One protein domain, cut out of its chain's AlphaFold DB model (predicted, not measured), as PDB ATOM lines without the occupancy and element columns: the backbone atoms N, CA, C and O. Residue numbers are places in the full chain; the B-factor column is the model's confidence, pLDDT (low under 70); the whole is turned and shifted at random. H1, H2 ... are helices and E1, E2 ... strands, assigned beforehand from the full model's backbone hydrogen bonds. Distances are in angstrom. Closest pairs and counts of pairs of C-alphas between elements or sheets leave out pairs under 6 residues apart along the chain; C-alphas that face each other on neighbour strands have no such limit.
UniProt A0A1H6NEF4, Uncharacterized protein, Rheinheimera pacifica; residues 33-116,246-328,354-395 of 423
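AT A GLANCE: This is residues 33 to 116, 246 to 328 and 354 to 395 of the 423 residues of an uncharacterized protein of Rheinheimera pacifica (UniProt A0A1H6NEF4). Two lobes stand side by side: a twisted wall of four antiparallel strands with helices H8 and H9 over one face, and a cluster of the helices H1, H2, H3 and H5. H4 folds back along H3 and reaches over to H7, and E5 lies by H1. The printed part has 209 residues, with ten named helices and six named strands in the order H1 to H5, E1 to E4, H6, E5, E6, H7 to H10. The sheet's order is E2, E3, E4, E6; the class is mixed, and the whole is compact, with a radius of gyration of the C-alphas of 17.1 A and spans of 48 by 39 by 36 A.

HOW THE PARTS SIT: Start at the sheet: E2 (residues 263 to 267), E3 (276 to 283), E4 (287 to 293) and E6 (321 to 328). E2, E3 and E4 form a meander, each strand the antiparallel neighbour of the one before. Within hydrogen-bond range you find N 264 and O 280, 2.9 A, N 281 and O 289, 2.9 A, and, between E4 and E6, N 290 and O 325, 2.7 A. H8 (365 to 374) stands up from the sheet at 78 degrees; its closest C-alphas to E3 are Lys 373 and Val 276, 5.0 A. H9 (376 to 382) is on the same face, Tyr 378 closest to Tyr 263 of E2, 5.5 A. H6 (294 to 301) is on the opposite face, over none of the strands. H4 (91 to 106) touches H7 (357 to 362) with residues 91 to 98 alone, closest at C-alphas 94 and 358, 5.5 A. H3 (69 to 81) and H4 are a hairpin, closest at C-alphas 75 and 100, 6.1 A. H1 (38 to 50) touches H2 (56 to 64) at a steep tilt of 51 degrees, closest at C-alphas 48 and 56, 5.3 A. H5 (108 to 111) touches H2, C-alphas 110 and 63 closest, 4.6 A. E1 (255 to 257) and E5 (308 to 311) pair with no named strand; H10 (391 to 395) touches no helix. Each O i to N i+4 pair is within range in the helices but H7, with 0 of 2 and 3 of 3 O i to N i+3 pairs, and H5, too short for one.

IN THESE COORDINATES: Find C-alpha 38 at (120.343, 79.360, 150.615), where H1 begins. H4 runs 22.7 A, E6 22.2 A. H10 ends at C-alpha 395, (149.716, 68.180, 133.473).

THE WHOLE: The C-alphas farthest apart, Asp 57 and Ser 387, are 49.2 A apart. Two cuts leave gaps of 15.1 A, from C-alpha 116 to 246, and 19.9 A, from 328 to 354. Of the links printed whole, none is long. Confidence is under 70 at 18 residues, among them 86 to 89 and 270 to 273.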
ATOM      1  N   THR A  33     120.190  73.643 154.522       81.19
ATOM      2  CA  THR A  33     120.048  74.179 153.178       81.19
ATOM      3  C   THR A  33     118.863  73.542 152.472       81.19
ATOM      4  O   THR A  33     118.856  72.333 152.213       81.19
ATOM      5  N   GLN A  34     117.848  74.363 152.189       75.12
ATOM      6  CA  GLN A  34     116.577  73.932 151.602       75.12
ATOM      7  C   GLN A  34     116.538  74.116 150.089       75.12
ATOM      8  O   GLN A  34     115.932  73.319 149.371       75.12
ATOM      9  N   SER A  35     117.206  75.154 149.591       68.50
ATOM     10  CA  SER A  35     117.193  75.502 148.180       68.50
ATOM     11  C   SER A  35     118.576  75.888 147.672       68.50
ATOM     12  O   SER A  35     119.500  76.154 148.438       68.50
ATOM     13  N   SER A  36     118.703  75.967 146.345       63.44
ATOM     14  CA  SER A  36     119.906  76.475 145.686       63.44
ATOM     15  C   SER A  36     120.311  77.883 146.131       63.44
ATOM     16  O   SER A  36     121.480  78.244 146.025       63.44
ATOM     17  N   ASN A  37     119.341  78.675 146.589       65.75
ATOM     18  CA  ASN A  37     119.539  80.078 146.926       65.75
ATOM     19  C   ASN A  37     120.145  80.245 148.325       65.75
ATOM     20  O   ASN A  37     120.892  81.195 148.538       65.75
ATOM     21  N   ASP A  38     119.916  79.279 149.216       82.62
ATOM     22  CA  ASP A  38     120.343  79.360 150.615       82.62
ATOM     23  C   ASP A  38     121.729  78.718 150.829       82.62
ATOM     24  O   ASP A  38     122.319  78.869 151.894       82.62
ATOM     25  N   TYR A  39     122.297  78.011 149.829       83.31
ATOM     26  CA  TYR A  39     123.646  77.419 149.955       83.31
ATOM     27  C   TYR A  39     124.705  78.476 150.181       83.31
ATOM     28  O   TYR A  39     125.522  78.321 151.078       83.31
ATOM     29  N   LEU A  40     124.705  79.530 149.368       84.88
ATOM     30  CA  LEU A  40     125.750  80.541 149.444       84.88
ATOM     31  C   LEU A  40     125.664  81.330 150.758       84.88
ATOM     32  O   LEU A  40     126.687  81.639 151.366       84.88
ATOM     33  N   GLU A  41     124.446  81.583 151.229       87.25
ATOM     34  CA  GLU A  41     124.187  82.194 152.530       87.25
ATOM     35  C   GLU A  41     124.660  81.285 153.678       87.25
ATOM     36  O   GLU A  41     125.468  81.702 154.507       87.25
ATOM     37  N   ASN A  42     124.276  80.005 153.686       89.81
ATOM     38  CA  ASN A  42     124.735  79.049 154.696       89.81
ATOM     39  C   ASN A  42     126.260  78.849 154.664       89.81
ATOM     40  O   ASN A  42     126.895  78.778 155.715       89.81
ATOM     41  N   MET A  43     126.876  78.810 153.478       90.12
ATOM     42  CA  MET A  43     128.335  78.779 153.319       90.12
ATOM     43  C   MET A  43     128.990  80.018 153.928       90.12
ATOM     44  O   MET A  43     130.005  79.900 154.606       90.12
ATOM     45  N   THR A  44     128.380  81.190 153.759       90.38
ATOM     46  CA  THR A  44     128.837  82.448 154.364       90.38
ATOM     47  C   THR A  44     128.771  82.385 155.892       90.38
ATOM     48  O   THR A  44     129.752  82.713 156.560       90.38
ATOM     49  N   TYR A  45     127.668  81.888 156.461       91.88
ATOM     50  CA  TYR A  45     127.548  81.671 157.907       91.88
ATOM     51  C   TYR A  45     128.582  80.668 158.437       91.88
ATOM     52  O   TYR A  45     129.233  80.929 159.451       91.88
ATOM     53  N   TYR A  46     128.784  79.550 157.735       93.56
ATOM     54  CA  TYR A  46     129.823  78.574 158.064       93.56
ATOM     55  C   TYR A  46     131.223  79.207 158.046       93.56
ATOM     56  O   TYR A  46     132.009  79.004 158.977       93.56
ATOM     57  N   SER A  47     131.540  80.001 157.022       93.94
ATOM     58  CA  SER A  47     132.839  80.662 156.886       93.94
ATOM     59  C   SER A  47     133.085  81.703 157.976       93.94
ATOM     60  O   SER A  47     134.197  81.771 158.506       93.94
ATOM     61  N   ALA A  48     132.064  82.468 158.371       93.25
ATOM     62  CA  ALA A  48     132.145  83.416 159.484       93.25
ATOM     63  C   ALA A  48     132.341  82.710 160.838       93.25
ATOM     64  O   ALA A  48     133.158  83.131 161.653       93.25
ATOM     65  N   ALA A  49     131.663  81.583 161.066       91.81
ATOM     66  CA  ALA A  49     131.879  80.775 162.267       91.81
ATOM     67  C   ALA A  49     133.263  80.097 162.278       91.81
ATOM     68  O   ALA A  49     133.903  79.949 163.322       91.81
ATOM     69  N   THR A  50     133.758  79.712 161.099       92.38
ATOM     70  CA  THR A  50     135.078  79.101 160.928       92.38
ATOM     71  C   THR A  50     136.213  80.113 161.073       92.38
ATOM     72  O   THR A  50     137.283  79.725 161.547       92.38
ATOM     73  N   ASN A  51     135.990  81.371 160.703       94.75
ATOM     74  CA  ASN A  51     136.939  82.470 160.823       94.75
ATOM     75  C   ASN A  51     136.256  83.705 161.426       94.75
ATOM     76  O   ASN A  51     135.806  84.597 160.705       94.75
ATOM     77  N   LYS A  52     136.253  83.765 162.761       93.62
ATOM     78  CA  LYS A  52     135.588  84.798 163.568       93.62
ATOM     79  C   LYS A  52     136.222  86.195 163.449       93.62
ATOM     80  O   LYS A  52     135.683  87.147 164.009       93.62
ATOM     81  N   LEU A  53     137.333  86.344 162.718       93.44
ATOM     82  CA  LEU A  53     137.902  87.658 162.395       93.44
ATOM     83  C   LEU A  53     137.078  88.421 161.360       93.44
ATOM     84  O   LEU A  53     137.153  89.644 161.313       93.44
ATOM     85  N   ASN A  54     136.284  87.714 160.559       92.69
ATOM     86  CA  ASN A  54     135.405  88.310 159.565       92.69
ATOM     87  C   ASN A  54     133.947  88.022 159.938       92.69
ATOM     88  O   ASN A  54     133.590  86.885 160.247       92.69
ATOM     89  N   SER A  55     133.094  89.044 159.889       91.31
ATOM     90  CA  SER A  55     131.654  88.880 160.100       91.31
ATOM     91  C   SER A  55     130.970  88.268 158.875       91.31
ATOM     92  O   SER A  55     131.506  88.292 157.765       91.31
ATOM     93  N   THR A  56     129.743  87.775 159.053       91.19
ATOM     94  CA  THR A  56     128.881  87.360 157.936       91.19
ATOM     95  C   THR A  56     128.721  88.487 156.910       91.19
ATOM     96  O   THR A  56     128.906  88.252 155.719       91.19
ATOM     97  N   ASP A  57     128.480  89.722 157.364       92.38
ATOM     98  CA  ASP A  57     128.336  90.893 156.486       92.38
ATOM     99  C   ASP A  57     129.582  91.136 155.636       92.38
ATOM    100  O   ASP A  57     129.476  91.466 154.455       92.38
ATOM    101  N   TRP A  58     130.773  90.936 156.209       93.50
ATOM    102  CA  TRP A  58     132.024  91.060 155.470       93.50
ATOM    103  C   TRP A  58     132.098  90.042 154.327       93.50
ATOM    104  O   TRP A  58     132.418  90.410 153.196       93.50
ATOM    105  N   TYR A  59     131.754  88.775 154.582       91.12
ATOM    106  CA  TYR A  59     131.738  87.749 153.534       91.12
ATOM    107  C   TYR A  59     130.689  88.051 152.459       91.12
ATOM    108  O   TYR A  59     130.994  87.934 151.272       91.12
ATOM    109  N   MET A  60     129.496  88.508 152.847       89.81
ATOM    110  CA  MET A  60     128.454  88.911 151.898       89.81
ATOM    111  C   MET A  60     128.917  90.068 151.005       89.81
ATOM    112  O   MET A  60     128.723  90.027 149.792       89.81
ATOM    113  N   GLN A  61     129.595  91.074 151.569       90.31
ATOM    114  CA  GLN A  61     130.193  92.161 150.787       90.31
ATOM    115  C   GLN A  61     131.252  91.645 149.812       90.31
ATOM    116  O   GLN A  61     131.269  92.049 148.650       90.31
ATOM    117  N   VAL A  62     132.128  90.742 150.261       88.62
ATOM    118  CA  VAL A  62     133.147  90.131 149.402       88.62
ATOM    119  C   VAL A  62     132.499  89.402 148.228       88.62
ATOM    120  O   VAL A  62     132.899  89.652 147.094       88.62
ATOM    121  N   ILE A  63     131.481  88.574 148.478       87.94
ATOM    122  CA  ILE A  63     130.732  87.847 147.445       87.94
ATOM    123  C   ILE A  63     130.104  88.824 146.446       87.94
ATOM    124  O   ILE A  63     130.346  88.699 145.244       87.94
ATOM    125  N   ASN A  64     129.369  89.829 146.930       86.00
ATOM    126  CA  ASN A  64     128.676  90.807 146.084       86.00
ATOM    127  C   ASN A  64     129.644  91.607 145.195       86.00
ATOM    128  O   ASN A  64     129.314  91.948 144.063       86.00
ATOM    129  N   ASN A  65     130.872  91.844 145.663       85.38
ATOM    130  CA  ASN A  65     131.899  92.571 144.912       85.38
ATOM    131  C   ASN A  65     132.604  91.731 143.831       85.38
ATOM    132  O   ASN A  65     133.400  92.270 143.064       85.38
ATOM    133  N   THR A  66     132.360  90.417 143.746       79.44
ATOM    134  CA  THR A  66     133.071  89.555 142.783       79.44
ATOM    135  C   THR A  66     132.562  89.643 141.339       79.44
ATOM    136  O   THR A  66     133.144  88.989 140.474       79.44
ATOM    137  N   ASN A  67     131.493  90.403 141.047       68.81
ATOM    138  CA  ASN A  67     130.844  90.512 139.721       68.81
ATOM    139  C   ASN A  67     130.540  89.158 139.032       68.81
ATOM    140  O   ASN A  67     130.268  89.103 137.836       68.81
ATOM    141  N   SER A  68     130.580  88.053 139.783       75.62
ATOM    142  CA  SER A  68     130.485  86.672 139.284       75.62
ATOM    143  C   SER A  68     129.218  85.973 139.781       75.62
ATOM    144  O   SER A  68     129.054  84.766 139.607       75.62
ATOM    145  N   GLU A  69     128.318  86.731 140.407       72.81
ATOM    146  CA  GLU A  69     127.204  86.225 141.205       72.81
ATOM    147  C   GLU A  69     126.293  85.275 140.415       72.81
ATOM    148  O   GLU A  69     125.964  84.200 140.908       72.81
ATOM    149  N   LEU A  70     125.940  85.609 139.167       78.94
ATOM    150  CA  LEU A  70     125.074  84.764 138.335       78.94
ATOM    151  C   LEU A  70     125.724  83.420 137.980       78.94
ATOM    152  O   LEU A  70     125.079  82.378 138.108       78.94
ATOM    153  N   MET A  71     126.996  83.425 137.564       84.69
ATOM    154  CA  MET A  71     127.719  82.193 137.226       84.69
ATOM    155  C   MET A  71     127.925  81.320 138.463       84.69
ATOM    156  O   MET A  71     127.667  80.121 138.421       84.69
ATOM    157  N   VAL A  72     128.317  81.930 139.580       85.31
ATOM    158  CA  VAL A  72     128.567  81.227 140.843       85.31
ATOM    159  C   VAL A  72     127.282  80.650 141.421       85.31
ATOM    160  O   VAL A  72     127.271  79.482 141.808       85.31
ATOM    161  N   LYS A  73     126.175  81.402 141.417       84.69
ATOM    162  CA  LYS A  73     124.863  80.887 141.833       84.69
ATOM    163  C   LYS A  73     124.401  79.741 140.939       84.69
ATOM    164  O   LYS A  73     123.914  78.739 141.455       84.69
ATOM    165  N   SER A  74     124.572  79.864 139.621       87.25
ATOM    166  CA  SER A  74     124.221  78.807 138.666       87.25
ATOM    167  C   SER A  74     125.027  77.530 138.913       87.25
ATOM    168  O   SER A  74     124.447  76.453 139.044       87.25
ATOM    169  N   GLU A  75     126.349  77.640 139.063       89.31
ATOM    170  CA  GLU A  75     127.216  76.479 139.271       89.31
ATOM    171  C   GLU A  75     127.025  75.854 140.658       89.31
ATOM    172  O   GLU A  75     126.941  74.635 140.782       89.31
ATOM    173  N   THR A  76     126.846  76.673 141.700       85.69
ATOM    174  CA  THR A  76     126.483  76.206 143.049       85.69
ATOM    175  C   THR A  76     125.155  75.451 143.001       85.69
ATOM    176  O   THR A  76     125.062  74.311 143.451       85.69
ATOM    177  N   LYS A  77     124.124  76.022 142.369       85.69
ATOM    178  CA  LYS A  77     122.837  75.344 142.164       85.69
ATOM    179  C   LYS A  77     123.018  74.008 141.449       85.69
ATOM    180  O   LYS A  77     122.453  73.001 141.875       85.69
ATOM    181  N   ASN A  78     123.795  74.002 140.374       85.94
ATOM    182  CA  ASN A  78     124.053  72.817 139.577       85.94
ATOM    183  C   ASN A  78     124.735  71.733 140.419       85.94
ATOM    184  O   ASN A  78     124.232  70.620 140.486       85.94
ATOM    185  N   TRP A  79     125.801  72.056 141.147       88.25
ATOM    186  CA  TRP A  79     126.521  71.085 141.968       88.25
ATOM    187  C   TRP A  79     125.679  70.555 143.136       88.25
ATOM    188  O   TRP A  79     125.465  69.348 143.261       88.25
ATOM    189  N   PHE A  80     125.117  71.449 143.948       85.50
ATOM    190  CA  PHE A  80     124.439  71.064 145.185       85.50
ATOM    191  C   PHE A  80     123.028  70.496 144.978       85.50
ATOM    192  O   PHE A  80     122.543  69.763 145.841       85.50
ATOM    193  N   SER A  81     122.374  70.739 143.834       82.12
ATOM    194  CA  SER A  81     121.085  70.090 143.518       82.12
ATOM    195  C   SER A  81     121.192  68.564 143.414       82.12
ATOM    196  O   SER A  81     120.213  67.866 143.677       82.12
ATOM    197  N   HIS A  82     122.386  68.043 143.117       78.06
ATOM    198  CA  HIS A  82     122.667  66.608 143.063       78.06
ATOM    199  C   HIS A  82     123.024  66.001 144.419       78.06
ATOM    200  O   HIS A  82     123.231  64.795 144.481       78.06
ATOM    201  N   LYS A  83     123.083  66.811 145.488       78.31
ATOM    202  CA  LYS A  83     123.413  66.370 146.849       78.31
ATOM    203  C   LYS A  83     124.691  65.524 146.882       78.31
ATOM    204  O   LYS A  83     124.600  64.326 147.142       78.31
ATOM    205  N   PRO A  84     125.858  66.121 146.576       72.88
ATOM    206  CA  PRO A  84     127.121  65.396 146.535       72.88
ATOM    207  C   PRO A  84     127.300  64.530 147.781       72.88
ATOM    208  O   PRO A  84     127.265  65.025 148.908       72.88
ATOM    209  N   ASP A  85     127.422  63.228 147.544       72.38
ATOM    210  CA  ASP A  85     127.599  62.198 148.556       72.38
ATOM    211  C   ASP A  85     128.954  61.512 148.396       72.38
ATOM    212  O   ASP A  85     129.674  61.705 147.415       72.38
ATOM    213  N   SER A  86     129.332  60.698 149.378       64.00
ATOM    214  CA  SER A  86     130.605  59.985 149.323       64.00
ATOM    215  C   SER A  86     130.521  58.767 148.408       64.00
ATOM    216  O   SER A  86     131.515  58.061 148.278       64.00
ATOM    217  N   GLN A  87     129.372  58.484 147.788       63.06
ATOM    218  CA  GLN A  87     129.165  57.270 147.012       63.06
ATOM    219  C   GLN A  87     129.663  57.410 145.565       63.06
ATOM    220  O   GLN A  87     130.088  58.477 145.113       63.06
ATOM    221  N   ALA A  88     129.684  56.260 144.884       55.09
ATOM    222  CA  ALA A  88     130.465  55.931 143.696       55.09
ATOM    223  C   ALA A  88     130.669  57.051 142.655       55.09
ATOM    224  O   ALA A  88     129.778  57.821 142.290       55.09
ATOM    225  N   VAL A  89     131.880  57.030 142.103       63.41
ATOM    226  CA  VAL A  89     132.440  57.909 141.076       63.41
ATOM    227  C   VAL A  89     131.674  57.767 139.746       63.41
ATOM    228  O   VAL A  89     132.073  57.022 138.852       63.41
ATOM    229  N   ARG A  90     130.538  58.461 139.596       74.62
ATOM    230  CA  ARG A  90     129.767  58.498 138.335       74.62
ATOM    231  C   ARG A  90     130.297  59.590 137.399       74.62
ATOM    232  O   ARG A  90     130.558  60.711 137.834       74.62
ATOM    233  N   GLN A  91     130.371  59.307 136.095       78.06
ATOM    234  CA  GLN A  91     130.885  60.241 135.075       78.06
ATOM    235  C   GLN A  91     130.210  61.617 135.113       78.06
ATOM    236  O   GLN A  91     130.889  62.645 135.056       78.06
ATOM    237  N   PHE A  92     128.882  61.646 135.242       80.50
ATOM    238  CA  PHE A  92     128.129  62.896 135.308       80.50
ATOM    239  C   PHE A  92     128.494  63.712 136.558       80.50
ATOM    240  O   PHE A  92     128.792  64.900 136.441       80.50
ATOM    241  N   LYS A  93     128.576  63.063 137.729       85.56
ATOM    242  CA  LYS A  93     128.982  63.691 138.998       85.56
ATOM    243  C   LYS A  93     130.373  64.314 138.886       85.56
ATOM    244  O   LYS A  93     130.536  65.482 139.207       85.56
ATOM    245  N   LEU A  94     131.351  63.583 138.348       88.44
ATOM    246  CA  LEU A  94     132.713  64.105 138.191       88.44
ATOM    247  C   LEU A  94     132.826  65.239 137.175       88.44
ATOM    248  O   LEU A  94     133.669  66.118 137.327       88.44
ATOM    249  N   SER A  95     131.989  65.227 136.139       89.38
ATOM    250  CA  SER A  95     131.950  66.320 135.165       89.38
ATOM    251  C   SER A  95     131.428  67.602 135.813       89.38
ATOM    252  O   SER A  95     132.025  68.658 135.630       89.38
ATOM    253  N   ARG A  96     130.375  67.501 136.637       89.75
ATOM    254  CA  ARG A  96     129.864  68.628 137.434       89.75
ATOM    255  C   ARG A  96     130.864  69.091 138.485       89.75
ATOM    256  O   ARG A  96     131.095  70.285 138.606       89.75
ATOM    257  N   LEU A  97     131.512  68.157 139.180       91.75
ATOM    258  CA  LEU A  97     132.538  68.502 140.155       91.75
ATOM    259  C   LEU A  97     133.709  69.239 139.496       91.75
ATOM    260  O   LEU A  97     134.213  70.206 140.050       91.75
ATOM    261  N   HIS A  98     134.132  68.822 138.301       94.06
ATOM    262  CA  HIS A  98     135.178  69.524 137.566       94.06
ATOM    263  C   HIS A  98     134.786  70.974 137.234       94.06
ATOM    264  O   HIS A  98     135.600  71.874 137.445       94.06
ATOM    265  N   SER A  99     133.560  71.210 136.756       93.75
ATOM    266  CA  SER A  99     133.038  72.561 136.500       93.75
ATOM    267  C   SER A  99     133.008  73.405 137.778       93.75
ATOM    268  O   SER A  99     133.553  74.511 137.788       93.75
ATOM    269  N   PHE A 100     132.485  72.843 138.871       94.19
ATOM    270  CA  PHE A 100     132.470  73.481 140.184       94.19
ATOM    271  C   PHE A 100     133.877  73.847 140.670       94.19
ATOM    272  O   PHE A 100     134.117  75.002 141.008       94.19
ATOM    273  N   LEU A 101     134.827  72.905 140.662       96.00
ATOM    274  CA  LEU A 101     136.197  73.148 141.122       96.00
ATOM    275  C   LEU A 101     136.926  74.174 140.255       96.00
ATOM    276  O   LEU A 101     137.651  75.005 140.789       96.00
ATOM    277  N   THR A 102     136.712  74.154 138.939       95.94
ATOM    278  CA  THR A 102     137.312  75.141 138.028       95.94
ATOM    279  C   THR A 102     136.829  76.550 138.364       95.94
ATOM    280  O   THR A 102     137.639  77.466 138.504       95.94
ATOM    281  N   LEU A 103     135.519  76.725 138.571       94.88
ATOM    282  CA  LEU A 103     134.973  78.021 138.966       94.88
ATOM    283  C   LEU A 103     135.403  78.404 140.390       94.88
ATOM    284  O   LEU A 103     135.793  79.551 140.608       94.88
ATOM    285  N   PHE A 104     135.423  77.454 141.329       95.62
ATOM    286  CA  PHE A 104     135.890  77.667 142.698       95.62
ATOM    287  C   PHE A 104     137.336  78.162 142.721       95.62
ATOM    288  O   PHE A 104     137.587  79.242 143.238       95.62
ATOM    289  N   PHE A 105     138.287  77.448 142.109       96.25
ATOM    290  CA  PHE A 105     139.700  77.845 142.111       96.25
ATOM    291  C   PHE A 105     139.993  79.108 141.289       96.25
ATOM    292  O   PHE A 105     141.023  79.749 141.513       96.25
ATOM    293  N   SER A 106     139.083  79.521 140.398       94.62
ATOM    294  CA  SER A 106     139.170  80.818 139.720       94.62
ATOM    295  C   SER A 106     138.856  82.001 140.649       94.62
ATOM    296  O   SER A 106     139.450  83.073 140.500       94.62
ATOM    297  N   ASN A 107     137.949  81.810 141.620       94.19
ATOM    298  CA  ASN A 107     137.516  82.839 142.564       94.19
ATOM    299  C   ASN A 107     136.841  82.249 143.828       94.19
ATOM    300  O   ASN A 107     135.613  82.313 143.951       94.19
ATOM    301  N   PRO A 108     137.607  81.720 144.807       94.06
ATOM    302  CA  PRO A 108     137.025  81.101 146.005       94.06
ATOM    303  C   PRO A 108     136.162  82.059 146.835       94.06
ATOM    304  O   PRO A 108     135.155  81.658 147.421       94.06
ATOM    305  N   SER A 109     136.517  83.347 146.830       92.31
ATOM    306  CA  SER A 109     135.812  84.403 147.558       92.31
ATOM    307  C   SER A 109     134.355  84.545 147.124       92.31
ATOM    308  O   SER A 109     133.502  84.857 147.949       92.31
ATOM    309  N   ALA A 110     134.050  84.272 145.851       91.62
ATOM    310  CA  ALA A 110     132.680  84.305 145.347       91.62
ATOM    311  C   ALA A 110     131.803  83.184 145.937       91.62
ATOM    312  O   ALA A 110     130.582  83.307 145.963       91.62
ATOM    313  N   PHE A 111     132.426  82.122 146.454       91.12
ATOM    314  CA  PHE A 111     131.787  81.017 147.173       91.12
ATOM    315  C   PHE A 111     131.829  81.219 148.698       91.12
ATOM    316  O   PHE A 111     131.619  80.276 149.457       91.12
ATOM    317  N   GLY A 112     132.159  82.423 149.177       89.81
ATOM    318  CA  GLY A 112     132.300  82.695 150.608       89.81
ATOM    319  C   GLY A 112     133.511  82.017 151.249       89.81
ATOM    320  O   GLY A 112     133.559  81.904 152.470       89.81
ATOM    321  N   SER A 113     134.496  81.564 150.466       93.56
ATOM    322  CA  SER A 113     135.722  80.947 150.979       93.56
ATOM    323  C   SER A 113     136.927  81.842 150.726       93.56
ATOM    324  O   SER A 113     137.231  82.194 149.589       93.56
ATOM    325  N   THR A 114     137.633  82.230 151.784       94.88
ATOM    326  CA  THR A 114     138.838  83.063 151.682       94.88
ATOM    327  C   THR A 114     139.973  82.439 152.490       94.88
ATOM    328  O   THR A 114     139.695  81.773 153.487       94.88
ATOM    329  N   PRO A 115     141.247  82.606 152.092       97.31
ATOM    330  CA  PRO A 115     142.368  82.151 152.903       97.31
ATOM    331  C   PRO A 115     142.381  82.832 154.278       97.31
ATOM    332  O   PRO A 115     142.271  84.056 154.367       97.31
ATOM    333  N   PHE A 116     142.569  82.061 155.349       97.81
ATOM    334  CA  PHE A 116     142.648  82.579 156.721       97.81
ATOM    335  C   PHE A 116     143.782  81.929 157.520       97.81
ATOM    336  O   PHE A 116     144.308  80.879 157.152       97.81
ATOM    337  N   VAL A 246     133.661  73.790 150.395       92.88
ATOM    338  CA  VAL A 246     132.354  73.220 150.734       92.88
ATOM    339  C   VAL A 246     131.803  72.442 149.539       92.88
ATOM    340  O   VAL A 246     131.908  72.876 148.396       92.88
ATOM    341  N   GLY A 247     131.191  71.294 149.809       89.62
ATOM    342  CA  GLY A 247     130.621  70.390 148.815       89.62
ATOM    343  C   GLY A 247     131.627  69.440 148.170       89.62
ATOM    344  O   GLY A 247     131.278  68.827 147.169       89.62
ATOM    345  N   LEU A 248     132.851  69.313 148.694       91.56
ATOM    346  CA  LEU A 248     133.895  68.451 148.128       91.56
ATOM    347  C   LEU A 248     134.287  67.323 149.087       91.56
ATOM    348  O   LEU A 248     134.694  67.581 150.222       91.56
ATOM    349  N   HIS A 249     134.250  66.083 148.596       90.56
ATOM    350  CA  HIS A 249     134.806  64.920 149.285       90.56
ATOM    351  C   HIS A 249     136.323  64.846 149.099       90.56
ATOM    352  O   HIS A 249     136.823  64.985 147.983       90.56
ATOM    353  N   LEU A 250     137.057  64.539 150.172       93.56
ATOM    354  CA  LEU A 250     138.519  64.467 150.119       93.56
ATOM    355  C   LEU A 250     139.060  63.460 149.077       93.56
ATOM    356  O   LEU A 250     139.999  63.826 148.374       93.56
ATOM    357  N   PRO A 251     138.483  62.251 148.897       92.19
ATOM    358  CA  PRO A 251     138.886  61.338 147.820       92.19
ATOM    359  C   PRO A 251     138.791  61.906 146.399       92.19
ATOM    360  O   PRO A 251     139.473  61.428 145.498       92.19
ATOM    361  N   GLU A 252     137.926  62.897 146.184       92.94
ATOM    362  CA  GLU A 252     137.709  63.529 144.879       92.94
ATOM    363  C   GLU A 252     138.617  64.761 144.682       92.94
ATOM    364  O   GLU A 252     138.691  65.311 143.583       92.94
ATOM    365  N   LEU A 253     139.342  65.181 145.729       95.06
ATOM    366  CA  LEU A 253     140.341  66.245 145.685       95.06
ATOM    367  C   LEU A 253     141.706  65.671 145.283       95.06
ATOM    368  O   LEU A 253     142.508  65.253 146.125       95.06
ATOM    369  N   LEU A 254     141.967  65.666 143.977       96.88
ATOM    370  CA  LEU A 254     143.237  65.217 143.407       96.88
ATOM    371  C   LEU A 254     144.254  66.358 143.502       96.88
ATOM    372  O   LEU A 254     144.259  67.255 142.663       96.88
ATOM    373  N   VAL A 255     145.070  66.364 144.553       96.81
ATOM    374  CA  VAL A 255     145.976  67.477 144.874       96.81
ATOM    375  C   VAL A 255     147.419  67.013 144.973       96.81
ATOM    376  O   VAL A 255     147.684  65.977 145.567       96.81
ATOM    377  N   ASP A 256     148.342  67.805 144.437       95.75
ATOM    378  CA  ASP A 256     149.779  67.536 144.399       95.75
ATOM    379  C   ASP A 256     150.598  68.794 144.717       95.75
ATOM    380  O   ASP A 256     150.082  69.912 144.776       95.75
ATOM    381  N   GLN A 257     151.895  68.610 144.931       94.81
ATOM    382  CA  GLN A 257     152.869  69.652 145.178       94.81
ATOM    383  C   GLN A 257     154.101  69.441 144.293       94.81
ATOM    384  O   GLN A 257     154.775  68.419 144.350       94.81
ATOM    385  N   THR A 258     154.450  70.472 143.527       90.69
ATOM    386  CA  THR A 258     155.627  70.474 142.651       90.69
ATOM    387  C   THR A 258     156.907  70.193 143.442       90.69
ATOM    388  O   THR A 258     157.129  70.811 144.487       90.69
ATOM    389  N   ALA A 259     157.760  69.311 142.907       87.69
ATOM    390  CA  ALA A 259     159.045  68.907 143.488       87.69
ATOM    391  C   ALA A 259     158.941  68.318 144.910       87.69
ATOM    392  O   ALA A 259     159.874  68.435 145.704       87.69
ATOM    393  N   CYS A 260     157.806  67.699 145.240       91.88
ATOM    394  CA  CYS A 260     157.627  66.969 146.485       91.88
ATOM    395  C   CYS A 260     157.912  65.475 146.296       91.88
ATOM    396  O   CYS A 260     157.603  64.897 145.258       91.88
ATOM    397  N   THR A 261     158.503  64.851 147.312       90.06
ATOM    398  CA  THR A 261     158.799  63.410 147.341       90.06
ATOM    399  C   THR A 261     158.186  62.705 148.549       90.06
ATOM    400  O   THR A 261     158.186  61.481 148.609       90.06
ATOM    401  N   GLU A 262     157.652  63.460 149.510       94.81
ATOM    402  CA  GLU A 262     157.085  62.933 150.750       94.81
ATOM    403  C   GLU A 262     155.558  63.005 150.698       94.81
ATOM    404  O   GLU A 262     154.977  64.092 150.716       94.81
ATOM    405  N   TYR A 263     154.912  61.842 150.669       96.25
ATOM    406  CA  TYR A 263     153.460  61.706 150.616       96.25
ATOM    407  C   TYR A 263     153.011  60.746 151.709       96.25
ATOM    408  O   TYR A 263     153.556  59.653 151.835       96.25
ATOM    409  N   ASP A 264     152.018  61.149 152.490       96.88
ATOM    410  CA  ASP A 264     151.499  60.371 153.612       96.88
ATOM    411  C   ASP A 264     149.982  60.559 153.722       96.88
ATOM    412  O   ASP A 264     149.429  61.545 153.219       96.88
ATOM    413  N   TYR A 265     149.302  59.629 154.381       96.06
ATOM    414  CA  TYR A 265     147.855  59.669 154.554       96.06
ATOM    415  C   TYR A 265     147.444  59.179 155.943       96.06
ATOM    416  O   TYR A 265     148.129  58.396 156.589       96.06
ATOM    417  N   PHE A 266     146.280  59.636 156.387       94.94
ATOM    418  CA  PHE A 266     145.656  59.213 157.636       94.94
ATOM    419  C   PHE A 266     144.194  58.904 157.352       94.94
ATOM    420  O   PHE A 266     143.530  59.684 156.663       94.94
ATOM    421  N   LEU A 267     143.702  57.770 157.844       92.44
ATOM    422  CA  LEU A 267     142.306  57.357 157.685       92.44
ATOM    423  C   LEU A 267     141.393  58.137 158.641       92.44
ATOM    424  O   LEU A 267     141.846  58.635 159.670       92.44
ATOM    425  N   ASN A 268     140.107  58.243 158.301       83.19
ATOM    426  CA  ASN A 268     139.089  58.639 159.274       83.19
ATOM    427  C   ASN A 268     138.761  57.428 160.155       83.19
ATOM    428  O   ASN A 268     138.062  56.526 159.708       83.19
ATOM    429  N   GLU A 269     139.263  57.404 161.388       70.38
ATOM    430  CA  GLU A 269     139.048  56.285 162.326       70.38
ATOM    431  C   GLU A 269     137.586  56.151 162.783       70.38
ATOM    432  O   GLU A 269     137.158  55.075 163.183       70.38
ATOM    433  N   SER A 270     136.820  57.242 162.714       68.94
ATOM    434  CA  SER A 270     135.417  57.335 163.132       68.94
ATOM    435  C   SER A 270     134.405  57.105 162.007       68.94
ATOM    436  O   SER A 270     133.201  57.164 162.254       68.94
ATOM    437  N   ALA A 271     134.861  56.882 160.771       66.19
ATOM    438  CA  ALA A 271     133.984  56.575 159.650       66.19
ATOM    439  C   ALA A 271     133.817  55.055 159.504       66.19
ATOM    440  O   ALA A 271     134.793  54.316 159.603       66.19
ATOM    441  N   ASP A 272     132.606  54.600 159.172       59.81
ATOM    442  CA  ASP A 272     132.306  53.175 158.933       59.81
ATOM    443  C   ASP A 272     133.098  52.566 157.754       59.81
ATOM    444  O   ASP A 272     133.149  51.350 157.579       59.81
ATOM    445  N   GLU A 273     133.726  53.408 156.928       69.69
ATOM    446  CA  GLU A 273     134.544  53.011 155.785       69.69
ATOM    447  C   GLU A 273     135.998  53.483 155.952       69.69
ATOM    448  O   GLU A 273     136.248  54.624 156.346       69.69
ATOM    449  N   GLU A 274     136.964  52.649 155.539       82.19
ATOM    450  CA  GLU A 274     138.389  53.005 155.433       82.19
ATOM    451  C   GLU A 274     138.622  54.058 154.330       82.19
ATOM    452  O   GLU A 274     139.105  53.765 153.232       82.19
ATOM    453  N   VAL A 275     138.254  55.306 154.606       88.94
ATOM    454  CA  VAL A 275     138.392  56.447 153.697       88.94
ATOM    455  C   VAL A 275     139.475  57.377 154.214       88.94
ATOM    456  O   VAL A 275     139.565  57.640 155.417       88.94
ATOM    457  N   VAL A 276     140.271  57.929 153.297       92.94
ATOM    458  CA  VAL A 276     141.274  58.935 153.642       92.94
ATOM    459  C   VAL A 276     140.619  60.119 154.364       92.94
ATOM    460  O   VAL A 276     139.663  60.736 153.886       92.94
ATOM    461  N   GLY A 277     141.140  60.429 155.545       93.50
ATOM    462  CA  GLY A 277     140.757  61.568 156.369       93.50
ATOM    463  C   GLY A 277     141.682  62.759 156.210       93.50
ATOM    464  O   GLY A 277     141.230  63.901 156.239       93.50
ATOM    465  N   THR A 278     142.972  62.510 155.991       96.69
ATOM    466  CA  THR A 278     143.982  63.536 155.721       96.69
ATOM    467  C   THR A 278     145.007  63.019 154.720       96.69
ATOM    468  O   THR A 278     145.532  61.928 154.888       96.69
ATOM    469  N   GLN A 279     145.341  63.830 153.720       97.75
ATOM    470  CA  GLN A 279     146.499  63.681 152.839       97.75
ATOM    471  C   GLN A 279     147.560  64.703 153.271       97.75
ATOM    472  O   GLN A 279     147.256  65.898 153.359       97.75
ATOM    473  N   ARG A 280     148.793  64.266 153.550       97.44
ATOM    474  CA  ARG A 280     149.952  65.136 153.818       97.44
ATOM    475  C   ARG A 280     150.918  65.062 152.642       97.44
ATOM    476  O   ARG A 280     151.343  63.980 152.259       97.44
ATOM    477  N   ILE A 281     151.292  66.225 152.115       97.06
ATOM    478  CA  ILE A 281     152.228  66.354 150.996       97.06
ATOM    479  C   ILE A 281     153.362  67.293 151.415       97.06
ATOM    480  O   ILE A 281     153.151  68.497 151.601       97.06
ATOM    481  N   GLY A 282     154.556  66.738 151.583       94.81
ATOM    482  CA  GLY A 282     155.755  67.427 152.051       94.81
ATOM    483  C   GLY A 282     156.141  67.103 153.493       94.81
ATOM    484  O   GLY A 282     155.451  66.373 154.212       94.81
ATOM    485  N   SER A 283     157.262  67.696 153.900       91.69
ATOM    486  CA  SER A 283     157.930  67.378 155.157       91.69
ATOM    487  C   SER A 283     157.199  67.953 156.372       91.69
ATOM    488  O   SER A 283     156.987  69.170 156.436       91.69
ATOM    489  N   PRO A 284     156.873  67.125 157.384       89.75
ATOM    490  CA  PRO A 284     156.228  67.591 158.606       89.75
ATOM    491  C   PRO A 284     157.113  68.528 159.431       89.75
ATOM    492  O   PRO A 284     156.582  69.276 160.257       89.75
ATOM    493  N   GLU A 285     158.434  68.500 159.243       87.25
ATOM    494  CA  GLU A 285     159.375  69.302 160.027       87.25
ATOM    495  C   GLU A 285     159.474  70.744 159.536       87.25
ATOM    496  O   GLU A 285     159.541  71.644 160.361       87.25
ATOM    497  N   THR A 286     159.377  71.001 158.231       89.00
ATOM    498  CA  THR A 286     159.598  72.347 157.674       89.00
ATOM    499  C   THR A 286     158.317  72.989 157.143       89.00
ATOM    500  O   THR A 286     157.884  74.045 157.614       89.00
ATOM    501  N   SER A 287     157.706  72.377 156.134       91.81
ATOM    502  CA  SER A 287     156.519  72.885 155.460       91.81
ATOM    503  C   SER A 287     155.840  71.771 154.680       91.81
ATOM    504  O   SER A 287     156.475  71.087 153.877       91.81
ATOM    505  N   HIS A 288     154.528  71.641 154.845       95.31
ATOM    506  CA  HIS A 288     153.738  70.640 154.136       95.31
ATOM    507  C   HIS A 288     152.324  71.145 153.864       95.31
ATOM    508  O   HIS A 288     151.782  71.988 154.586       95.31
ATOM    509  N   LEU A 289     151.729  70.637 152.790       97.50
ATOM    510  CA  LEU A 289     150.309  70.797 152.500       97.50
ATOM    511  C   LEU A 289     149.543  69.691 153.225       97.50
ATOM    512  O   LEU A 289     149.972  68.536 153.242       97.50
ATOM    513  N   ARG A 290     148.399  70.037 153.802       97.69
ATOM    514  CA  ARG A 290     147.386  69.094 154.263       97.69
ATOM    515  C   ARG A 290     146.114  69.319 153.473       97.69
ATOM    516  O   ARG A 290     145.641  70.448 153.388       97.69
ATOM    517  N   ALA A 291     145.550  68.244 152.949       98.00
ATOM    518  CA  ALA A 291     144.174  68.215 152.487       98.00
ATOM    519  C   ALA A 291     143.403  67.261 153.396       98.00
ATOM    520  O   ALA A 291     143.803  66.108 153.513       98.00
ATOM    521  N   TYR A 292     142.353  67.709 154.079       96.88
ATOM    522  CA  TYR A 292     141.651  66.850 155.037       96.88
ATOM    523  C   TYR A 292     140.138  67.039 155.055       96.88
ATOM    524  O   TYR A 292     139.629  68.095 154.678       96.88
ATOM    525  N   ASN A 293     139.430  66.009 155.525       94.44
ATOM    526  CA  ASN A 293     137.988  66.024 155.726       94.44
ATOM    527  C   ASN A 293     137.654  66.891 156.948       94.44
ATOM    528  O   ASN A 293     137.714  66.457 158.101       94.44
ATOM    529  N   LYS A 294     137.337  68.159 156.691       94.00
ATOM    530  CA  LYS A 294     137.009  69.127 157.733       94.00
ATOM    531  C   LYS A 294     135.665  68.808 158.379       94.00
ATOM    532  O   LYS A 294     135.553  68.998 159.585       94.00
ATOM    533  N   LEU A 295     134.697  68.293 157.621       91.19
ATOM    534  CA  LEU A 295     133.412  67.856 158.168       91.19
ATOM    535  C   LEU A 295     133.612  66.781 159.244       91.19
ATOM    536  O   LEU A 295     133.143  66.966 160.361       91.19
ATOM    537  N   GLN A 296     134.345  65.705 158.935       89.06
ATOM    538  CA  GLN A 296     134.571  64.627 159.905       89.06
ATOM    539  C   GLN A 296     135.305  65.144 161.144       89.06
ATOM    540  O   GLN A 296     134.867  64.906 162.261       89.06
ATOM    541  N   LYS A 297     136.331  65.986 160.956       88.75
ATOM    542  CA  LYS A 297     137.023  66.640 162.075       88.75
ATOM    543  C   LYS A 297     136.077  67.455 162.966       88.75
ATOM    544  O   LYS A 297     136.286  67.500 164.172       88.75
ATOM    545  N   LEU A 298     135.075  68.133 162.399       87.12
ATOM    546  CA  LEU A 298     134.076  68.861 163.187       87.12
ATOM    547  C   LEU A 298     133.163  67.899 163.955       87.12
ATOM    548  O   LEU A 298     132.896  68.148 165.126       87.12
ATOM    549  N   ILE A 299     132.718  66.812 163.320       85.12
ATOM    550  CA  ILE A 299     131.896  65.768 163.951       85.12
ATOM    551  C   ILE A 299     132.645  65.131 165.131       85.12
ATOM    552  O   ILE A 299     132.096  65.075 166.227       85.12
ATOM    553  N   ASP A 300     133.907  64.742 164.931       82.38
ATOM    554  CA  ASP A 300     134.721  64.035 165.928       82.38
ATOM    555  C   ASP A 300     135.088  64.903 167.136       82.38
ATOM    556  O   ASP A 300     135.212  64.403 168.252       82.38
ATOM    557  N   GLN A 301     135.321  66.202 166.917       75.25
ATOM    558  CA  GLN A 301     135.802  67.085 167.977       75.25
ATOM    559  C   GLN A 301     134.706  67.359 169.012       75.25
ATOM    560  O   GLN A 301     134.930  67.085 170.191       75.25
ATOM    561  N   GLY A 302     133.534  67.850 168.585       65.50
ATOM    562  CA  GLY A 302     132.464  68.343 169.470       65.50
ATOM    563  C   GLY A 302     132.930  69.337 170.567       65.50
ATOM    564  O   GLY A 302     134.124  69.517 170.798       65.50
ATOM    565  N   PRO A 303     132.009  69.977 171.309       56.38
ATOM    566  CA  PRO A 303     130.798  70.630 170.803       56.38
ATOM    567  C   PRO A 303     131.096  71.702 169.727       56.38
ATOM    568  O   PRO A 303     132.207  72.210 169.588       56.38
ATOM    569  N   TRP A 304     130.082  72.015 168.917       63.72
ATOM    570  CA  TRP A 304     130.229  72.717 167.638       63.72
ATOM    571  C   TRP A 304     129.993  74.226 167.750       63.72
ATOM    572  O   TRP A 304     128.919  74.741 167.429       63.72
ATOM    573  N   ASP A 305     131.045  74.949 168.122       73.38
ATOM    574  CA  ASP A 305     131.136  76.406 167.925       73.38
ATOM    575  C   ASP A 305     131.015  76.799 166.435       73.38
ATOM    576  O   ASP A 305     130.721  77.946 166.096       73.38
ATOM    577  N   ILE A 306     131.260  75.839 165.539       86.56
ATOM    578  CA  ILE A 306     131.143  75.968 164.089       86.56
ATOM    579  C   ILE A 306     129.959  75.105 163.645       86.56
ATOM    580  O   ILE A 306     130.035  73.886 163.800       86.56
ATOM    581  N   PRO A 307     128.887  75.681 163.080       87.31
ATOM    582  CA  PRO A 307     127.728  74.906 162.675       87.31
ATOM    583  C   PRO A 307     128.064  73.935 161.536       87.31
ATOM    584  O   PRO A 307     128.857  74.251 160.644       87.31
ATOM    585  N   LEU A 308     127.420  72.768 161.535       87.94
ATOM    586  CA  LEU A 308     127.500  71.825 160.421       87.94
ATOM    587  C   LEU A 308     126.501  72.221 159.332       87.94
ATOM    588  O   LEU A 308     125.337  72.516 159.601       87.94
ATOM    589  N   LEU A 309     126.957  72.191 158.084       89.00
ATOM    590  CA  LEU A 309     126.115  72.384 156.909       89.00
ATOM    591  C   LEU A 309     125.402  71.069 156.574       89.00
ATOM    592  O   LEU A 309     126.050  70.027 156.499       89.00
ATOM    593  N   SER A 310     124.093  71.103 156.333       87.75
ATOM    594  CA  SER A 310     123.315  69.908 155.975       87.75
ATOM    595  C   SER A 310     122.243  70.219 154.945       87.75
ATOM    596  O   SER A 310     121.630  71.282 154.967       87.75
ATOM    597  N   PHE A 311     121.945  69.259 154.071       84.00
ATOM    598  CA  PHE A 311     120.731  69.325 153.262       84.00
ATOM    599  C   PHE A 311     119.493  69.177 154.160       84.00
ATOM    600  O   PHE A 311     119.520  68.434 155.142       84.00
ATOM    601  N   SER A 312     118.390  69.846 153.817       72.19
ATOM    602  CA  SER A 312     117.142  69.861 154.599       72.19
ATOM    603  C   SER A 312     116.296  68.576 154.491       72.19
ATOM    604  O   SER A 312     115.087  68.636 154.249       72.19
ATOM    605  N   LYS A 313     116.910  67.395 154.596       64.69
ATOM    606  CA  LYS A 313     116.191  66.111 154.607       64.69
ATOM    607  C   LYS A 313     116.495  65.317 155.874       64.69
ATOM    608  O   LYS A 313     117.540  65.500 156.487       64.69
ATOM    609  N   VAL A 314     115.554  64.436 156.209       53.06
ATOM    610  CA  VAL A 314     115.733  63.321 157.142       53.06
ATOM    611  C   VAL A 314     116.041  62.066 156.305       53.06
ATOM    612  O   VAL A 314     115.338  61.840 155.313       53.06
ATOM    613  N   PRO A 315     117.060  61.265 156.662       62.62
ATOM    614  CA  PRO A 315     118.014  61.491 157.754       62.62
ATOM    615  C   PRO A 315     119.002  62.634 157.458       62.62
ATOM    616  O   PRO A 315     119.158  63.044 156.306       62.62
ATOM    617  N   PHE A 316     119.653  63.129 158.521       72.31
ATOM    618  CA  PHE A 316     120.733  64.121 158.474       72.31
ATOM    619  C   PHE A 316     121.729  63.790 157.356       72.31
ATOM    620  O   PHE A 316     122.316  62.709 157.330       72.31
ATOM    621  N   GLN A 317     121.904  64.725 156.422       80.81
ATOM    622  CA  GLN A 317     122.791  64.557 155.276       80.81
ATOM    623  C   GLN A 317     123.787  65.723 155.254       80.81
ATOM    624  O   GLN A 317     123.510  66.750 154.617       80.81
ATOM    625  N   PRO A 318     124.927  65.597 155.957       86.06
ATOM    626  CA  PRO A 318     125.890  66.676 156.052       86.06
ATOM    627  C   PRO A 318     126.537  66.957 154.700       86.06
ATOM    628  O   PRO A 318     126.900  66.055 153.940       86.06
ATOM    629  N   ILE A 319     126.712  68.241 154.420       88.75
ATOM    630  CA  ILE A 319     127.464  68.719 153.270       88.75
ATOM    631  C   ILE A 319     128.944  68.552 153.591       88.75
ATOM    632  O   ILE A 319     129.429  69.032 154.615       88.75
ATOM    633  N   GLN A 320     129.677  67.883 152.706       89.69
ATOM    634  CA  GLN A 320     131.108  67.697 152.907       89.69
ATOM    635  C   GLN A 320     131.886  68.989 152.863       89.69
ATOM    636  O   GLN A 320     131.554  69.908 152.118       89.69
ATOM    637  N   ILE A 321     132.990  69.005 153.595       93.88
ATOM    638  CA  ILE A 321     133.921  70.118 153.590       93.88
ATOM    639  C   ILE A 321     135.325  69.534 153.575       93.88
ATOM    640  O   ILE A 321     135.712  68.814 154.497       93.88
ATOM    641  N   SER A 322     136.085  69.858 152.537       96.12
ATOM    642  CA  SER A 322     137.514  69.560 152.467       96.12
ATOM    643  C   SER A 322     138.300  70.834 152.748       96.12
ATOM    644  O   SER A 322     137.974  71.883 152.202       96.12
ATOM    645  N   ARG A 323     139.339  70.768 153.581       98.06
ATOM    646  CA  ARG A 323     140.235  71.906 153.832       98.06
ATOM    647  C   ARG A 323     141.579  71.678 153.170       98.06
ATOM    648  O   ARG A 323     142.180  70.629 153.382       98.06
ATOM    649  N   LEU A 324     142.066  72.688 152.456       98.38
ATOM    650  CA  LEU A 324     143.469  72.824 152.072       98.38
ATOM    651  C   LEU A 324     144.179  73.705 153.102       98.38
ATOM    652  O   LEU A 324     143.754  74.828 153.347       98.38
ATOM    653  N   GLU A 325     145.256  73.216 153.704       98.50
ATOM    654  CA  GLU A 325     146.010  73.910 154.751       98.50
ATOM    655  C   GLU A 325     147.509  73.796 154.481       98.50
ATOM    656  O   GLU A 325     148.057  72.698 154.396       98.50
ATOM    657  N   ARG A 326     148.205  74.929 154.372       97.56
ATOM    658  CA  ARG A 326     149.669  74.958 154.383       97.56
ATOM    659  C   ARG A 326     150.131  75.151 155.810       97.56
ATOM    660  O   ARG A 326     149.920  76.221 156.370       97.56
ATOM    661  N   VAL A 327     150.824  74.162 156.354       96.25
ATOM    662  CA  VAL A 327     151.529  74.287 157.631       96.25
ATOM    663  C   VAL A 327     152.959  74.695 157.326       96.25
ATOM    664  O   VAL A 327     153.660  73.973 156.622       96.25
ATOM    665  N   ARG A 328     153.407  75.835 157.856       93.56
ATOM    666  CA  ARG A 328     154.793  76.296 157.714       93.56
ATOM    667  C   ARG A 328     155.425  76.473 159.085       93.56
ATOM    668  O   ARG A 328     154.844  77.116 159.960       93.56
ATOM    669  N   VAL A 354     146.093  71.109 141.395       97.81
ATOM    670  CA  VAL A 354     144.831  70.385 141.551       97.81
ATOM    671  C   VAL A 354     144.462  69.809 140.198       97.81
ATOM    672  O   VAL A 354     144.481  70.529 139.208       97.81
ATOM    673  N   TYR A 355     144.141  68.524 140.141       97.62
ATOM    674  CA  TYR A 355     143.831  67.837 138.894       97.62
ATOM    675  C   TYR A 355     142.329  67.614 138.718       97.62
ATOM    676  O   TYR A 355     141.547  67.573 139.671       97.62
ATOM    677  N   CYS A 356     141.923  67.449 137.463       96.19
ATOM    678  CA  CYS A 356     140.550  67.186 137.079       96.19
ATOM    679  C   CYS A 356     140.051  65.880 137.725       96.19
ATOM    680  O   CYS A 356     140.609  64.814 137.450       96.19
ATOM    681  N   PRO A 357     138.940  65.903 138.484       94.94
ATOM    682  CA  PRO A 357     138.406  64.707 139.140       94.94
ATOM    683  C   PRO A 357     137.952  63.631 138.136       94.94
ATOM    684  O   PRO A 357     137.814  62.460 138.488       94.94
ATOM    685  N   ARG A 358     137.776  63.987 136.854       93.38
ATOM    686  CA  ARG A 358     137.488  63.037 135.765       93.38
ATOM    687  C   ARG A 358     138.610  62.027 135.527       93.38
ATOM    688  O   ARG A 358     138.325  60.985 134.945       93.38
ATOM    689  N   LEU A 359     139.832  62.278 136.004       93.75
ATOM    690  CA  LEU A 359     140.916  61.291 135.972       93.75
ATOM    691  C   LEU A 359     140.534  59.988 136.687       93.75
ATOM    692  O   LEU A 359     140.944  58.915 136.256       93.75
ATOM    693  N   LEU A 360     139.663  60.049 137.701       93.06
ATOM    694  CA  LEU A 360     139.177  58.854 138.392       93.06
ATOM    695  C   LEU A 360     138.359  57.920 137.483       93.06
ATOM    696  O   LEU A 360     138.225  56.743 137.799       93.06
ATOM    697  N   LEU A 361     137.827  58.395 136.347       91.12
ATOM    698  CA  LEU A 361     137.112  57.545 135.379       91.12
ATOM    699  C   LEU A 361     138.032  56.597 134.613       91.12
ATOM    700  O   LEU A 361     137.546  55.625 134.046       91.12
ATOM    701  N   LYS A 362     139.338  56.877 134.589       90.88
ATOM    702  CA  LYS A 362     140.338  56.024 133.935       90.88
ATOM    703  C   LYS A 362     140.760  54.842 134.800       90.88
ATOM    704  O   LYS A 362     141.444  53.945 134.323       90.88
ATOM    705  N   LEU A 363     140.373  54.863 136.070       92.81
ATOM    706  CA  LEU A 363     140.756  53.865 137.048       92.81
ATOM    707  C   LEU A 363     139.764  52.700 137.045       92.81
ATOM    708  O   LEU A 363     138.551  52.892 136.922       92.81
ATOM    709  N   THR A 364     140.290  51.499 137.249       93.00
ATOM    710  CA  THR A 364     139.504  50.313 137.622       93.00
ATOM    711  C   THR A 364     138.835  50.517 138.984       93.00
ATOM    712  O   THR A 364     139.218  51.399 139.758       93.00
ATOM    713  N   GLU A 365     137.836  49.699 139.313       90.12
ATOM    714  CA  GLU A 365     137.173  49.788 140.620       90.12
ATOM    715  C   GLU A 365     138.131  49.474 141.777       90.12
ATOM    716  O   GLU A 365     138.069  50.135 142.815       90.12
ATOM    717  N   GLU A 366     139.076  48.543 141.602       92.19
ATOM    718  CA  GLU A 366     140.129  48.288 142.590       92.19
ATOM    719  C   GLU A 366     140.997  49.534 142.811       92.19
ATOM    720  O   GLU A 366     141.222  49.944 143.949       92.19
ATOM    721  N   GLN A 367     141.433  50.193 141.736       93.81
ATOM    722  CA  GLN A 367     142.239  51.413 141.830       93.81
ATOM    723  C   GLN A 367     141.463  52.569 142.473       93.81
ATOM    724  O   GLN A 367     142.017  53.281 143.309       93.81
ATOM    725  N   LYS A 368     140.172  52.737 142.159       91.81
ATOM    726  CA  LYS A 368     139.316  53.742 142.816       91.81
ATOM    727  C   LYS A 368     139.201  53.496 144.318       91.81
ATOM    728  O   LYS A 368     139.250  54.457 145.085       91.81
ATOM    729  N   LYS A 369     139.087  52.235 144.754       91.12
ATOM    730  CA  LYS A 369     139.090  51.878 146.185       91.12
ATOM    731  C   LYS A 369     140.409  52.267 146.855       91.12
ATOM    732  O   LYS A 369     140.377  52.849 147.934       91.12
ATOM    733  N   LEU A 370     141.548  52.030 146.199       93.50
ATOM    734  CA  LEU A 370     142.859  52.443 146.715       93.50
ATOM    735  C   LEU A 370     142.979  53.970 146.811       93.50
ATOM    736  O   LEU A 370     143.408  54.475 147.843       93.50
ATOM    737  N   VAL A 371     142.542  54.716 145.791       94.12
ATOM    738  CA  VAL A 371     142.520  56.191 145.838       94.12
ATOM    739  C   VAL A 371     141.610  56.697 146.956       94.12
ATOM    740  O   VAL A 371     141.977  57.625 147.673       94.12
ATOM    741  N   ARG A 372     140.442  56.078 147.156       92.38
ATOM    742  CA  ARG A 372     139.525  56.427 148.251       92.38
ATOM    743  C   ARG A 372     140.143  56.177 149.627       92.38
ATOM    744  O   ARG A 372     139.954  56.997 150.523       92.38
ATOM    745  N   LYS A 373     140.875  55.074 149.784       92.62
ATOM    746  CA  LYS A 373     141.514  54.685 151.046       92.62
ATOM    747  C   LYS A 373     142.748  55.527 151.363       92.62
ATOM    748  O   LYS A 373     142.897  55.994 152.485       92.62
ATOM    749  N   TYR A 374     143.618  55.742 150.380       94.44
ATOM    750  CA  TYR A 374     144.950  56.319 150.591       94.44
ATOM    751  C   TYR A 374     145.087  57.781 150.155       94.44
ATOM    752  O   TYR A 374     146.043  58.455 150.527       94.44
ATOM    753  N   GLY A 375     144.140  58.299 149.375       95.25
ATOM    754  CA  GLY A 375     144.293  59.575 148.686       95.25
ATOM    755  C   GLY A 375     145.072  59.441 147.375       95.25
ATOM    756  O   GLY A 375     145.829  58.493 147.150       95.25
ATOM    757  N   PHE A 376     144.860  60.405 146.478       95.50
ATOM    758  CA  PHE A 376     145.308  60.310 145.090       95.50
ATOM    759  C   PHE A 376     146.826  60.259 144.958       95.50
ATOM    760  O   PHE A 376     147.346  59.352 144.317       95.50
ATOM    761  N   MET A 377     147.549  61.198 145.574       95.88
ATOM    762  CA  MET A 377     148.997  61.271 145.362       95.88
ATOM    763  C   MET A 377     149.772  60.174 146.078       95.88
ATOM    764  O   MET A 377     150.780  59.711 145.553       95.88
ATOM    765  N   TYR A 378     149.283  59.698 147.225       96.69
ATOM    766  CA  TYR A 378     149.879  58.527 147.858       96.69
ATOM    767  C   TYR A 378     149.714  57.289 146.969       96.69
ATOM    768  O   TYR A 378     150.685  56.579 146.723       96.69
ATOM    769  N   TRP A 379     148.511  57.056 146.428       96.12
ATOM    770  CA  TRP A 379     148.285  55.988 145.451       96.12
ATOM    771  C   TRP A 379     149.164  56.155 144.200       96.12
ATOM    772  O   TRP A 379     149.803  55.199 143.757       96.12
ATOM    773  N   TYR A 380     149.246  57.373 143.665       96.25
ATOM    774  CA  TYR A 380     150.018  57.678 142.465       96.25
ATOM    775  C   TYR A 380     151.504  57.336 142.628       96.25
ATOM    776  O   TYR A 380     152.077  56.670 141.764       96.25
ATOM    777  N   MET A 381     152.098  57.739 143.756       94.38
ATOM    778  CA  MET A 381     153.529  57.582 144.025       94.38
ATOM    779  C   MET A 381     153.901  56.208 144.595       94.38
ATOM    780  O   MET A 381     154.967  55.696 144.269       94.38
ATOM    781  N   ASN A 382     153.042  55.597 145.421       92.31
ATOM    782  CA  ASN A 382     153.388  54.396 146.200       92.31
ATOM    783  C   ASN A 382     152.620  53.126 145.791       92.31
ATOM    784  O   ASN A 382     152.976  52.035 146.227       92.31
ATOM    785  N   HIS A 383     151.584  53.232 144.952       90.31
ATOM    786  CA  HIS A 383     150.774  52.092 144.491       90.31
ATOM    787  C   HIS A 383     150.717  51.988 142.961       90.31
ATOM    788  O   HIS A 383     149.676  51.663 142.387       90.31
ATOM    789  N   ASN A 384     151.846  52.251 142.296       87.75
ATOM    790  CA  ASN A 384     152.002  52.167 140.838       87.75
ATOM    791  C   ASN A 384     151.009  53.035 140.040       87.75
ATOM    792  O   ASN A 384     150.779  52.773 138.863       87.75
ATOM    793  N   GLY A 385     150.418  54.088 140.617       89.06
ATOM    794  CA  GLY A 385     149.507  54.938 139.844       89.06
ATOM    795  C   GLY A 385     150.203  55.668 138.687       89.06
ATOM    796  O   GLY A 385     149.577  55.893 137.654       89.06
ATOM    797  N   ALA A 386     151.514  55.916 138.789       90.69
ATOM    798  CA  ALA A 386     152.335  56.452 137.699       90.69
ATOM    799  C   ALA A 386     152.444  55.535 136.459       90.69
ATOM    800  O   ALA A 386     152.755  56.019 135.372       90.69
ATOM    801  N   SER A 387     152.181  54.223 136.580       91.12
ATOM    802  CA  SER A 387     152.096  53.328 135.413       91.12
ATOM    803  C   SER A 387     150.717  53.353 134.745       91.12
ATOM    804  O   SER A 387     150.545  52.778 133.675       91.12
ATOM    805  N   VAL A 388     149.726  53.967 135.396       92.69
ATOM    806  CA  VAL A 388     148.328  54.042 134.944       92.69
ATOM    807  C   VAL A 388     148.044  55.408 134.330       92.69
ATOM    808  O   VAL A 388     147.447  55.495 133.262       92.69
ATOM    809  N   ILE A 389     148.482  56.474 134.999       93.38
ATOM    810  CA  ILE A 389     148.348  57.858 134.550       93.38
ATOM    811  C   ILE A 389     149.759  58.421 134.389       93.38
ATOM    812  O   ILE A 389     150.545  58.399 135.330       93.38
ATOM    813  N   SER A 390     150.094  58.929 133.204       93.31
ATOM    814  CA  SER A 390     151.406  59.540 132.972       93.31
ATOM    815  C   SER A 390     151.481  60.963 133.533       93.31
ATOM    816  O   SER A 390     150.472  61.658 133.673       93.31
ATOM    817  N   VAL A 391     152.698  61.454 133.782       91.44
ATOM    818  CA  VAL A 391     152.922  62.842 134.222       91.44
ATOM    819  C   VAL A 391     152.402  63.851 133.190       91.44
ATOM    820  O   VAL A 391     151.794  64.851 133.563       91.44
ATOM    821  N   GLN A 392     152.596  63.595 131.892       93.50
ATOM    822  CA  GLN A 392     152.067  64.456 130.825       93.50
ATOM    823  C   GLN A 392     150.540  64.506 130.858       93.50
ATOM    824  O   GLN A 392     149.949  65.564 130.646       93.50
ATOM    825  N   GLU A 393     149.901  63.377 131.161       92.94
ATOM    826  CA  GLU A 393     148.458  63.321 131.307       92.94
ATOM    827  C   GLU A 393     147.969  64.117 132.525       92.94
ATOM    828  O   GLU A 393     146.991  64.854 132.392       92.94
ATOM    829  N   LEU A 394     148.656  64.033 133.673       93.50
ATOM    830  CA  LEU A 394     148.347  64.862 134.846       93.50
ATOM    831  C   LEU A 394     148.414  66.352 134.512       93.50
ATOM    832  O   LEU A 394     147.470  67.087 134.793       93.50
ATOM    833  N   ILE A 395     149.505  66.781 133.869       93.06
ATOM    834  CA  ILE A 395     149.716  68.180 133.473       93.06
ATOM    835  C   ILE A 395     148.588  68.657 132.550       93.06
ATOM    836  O   ILE A 395     148.065  69.752 132.735       93.06
TER     837      ILE A 395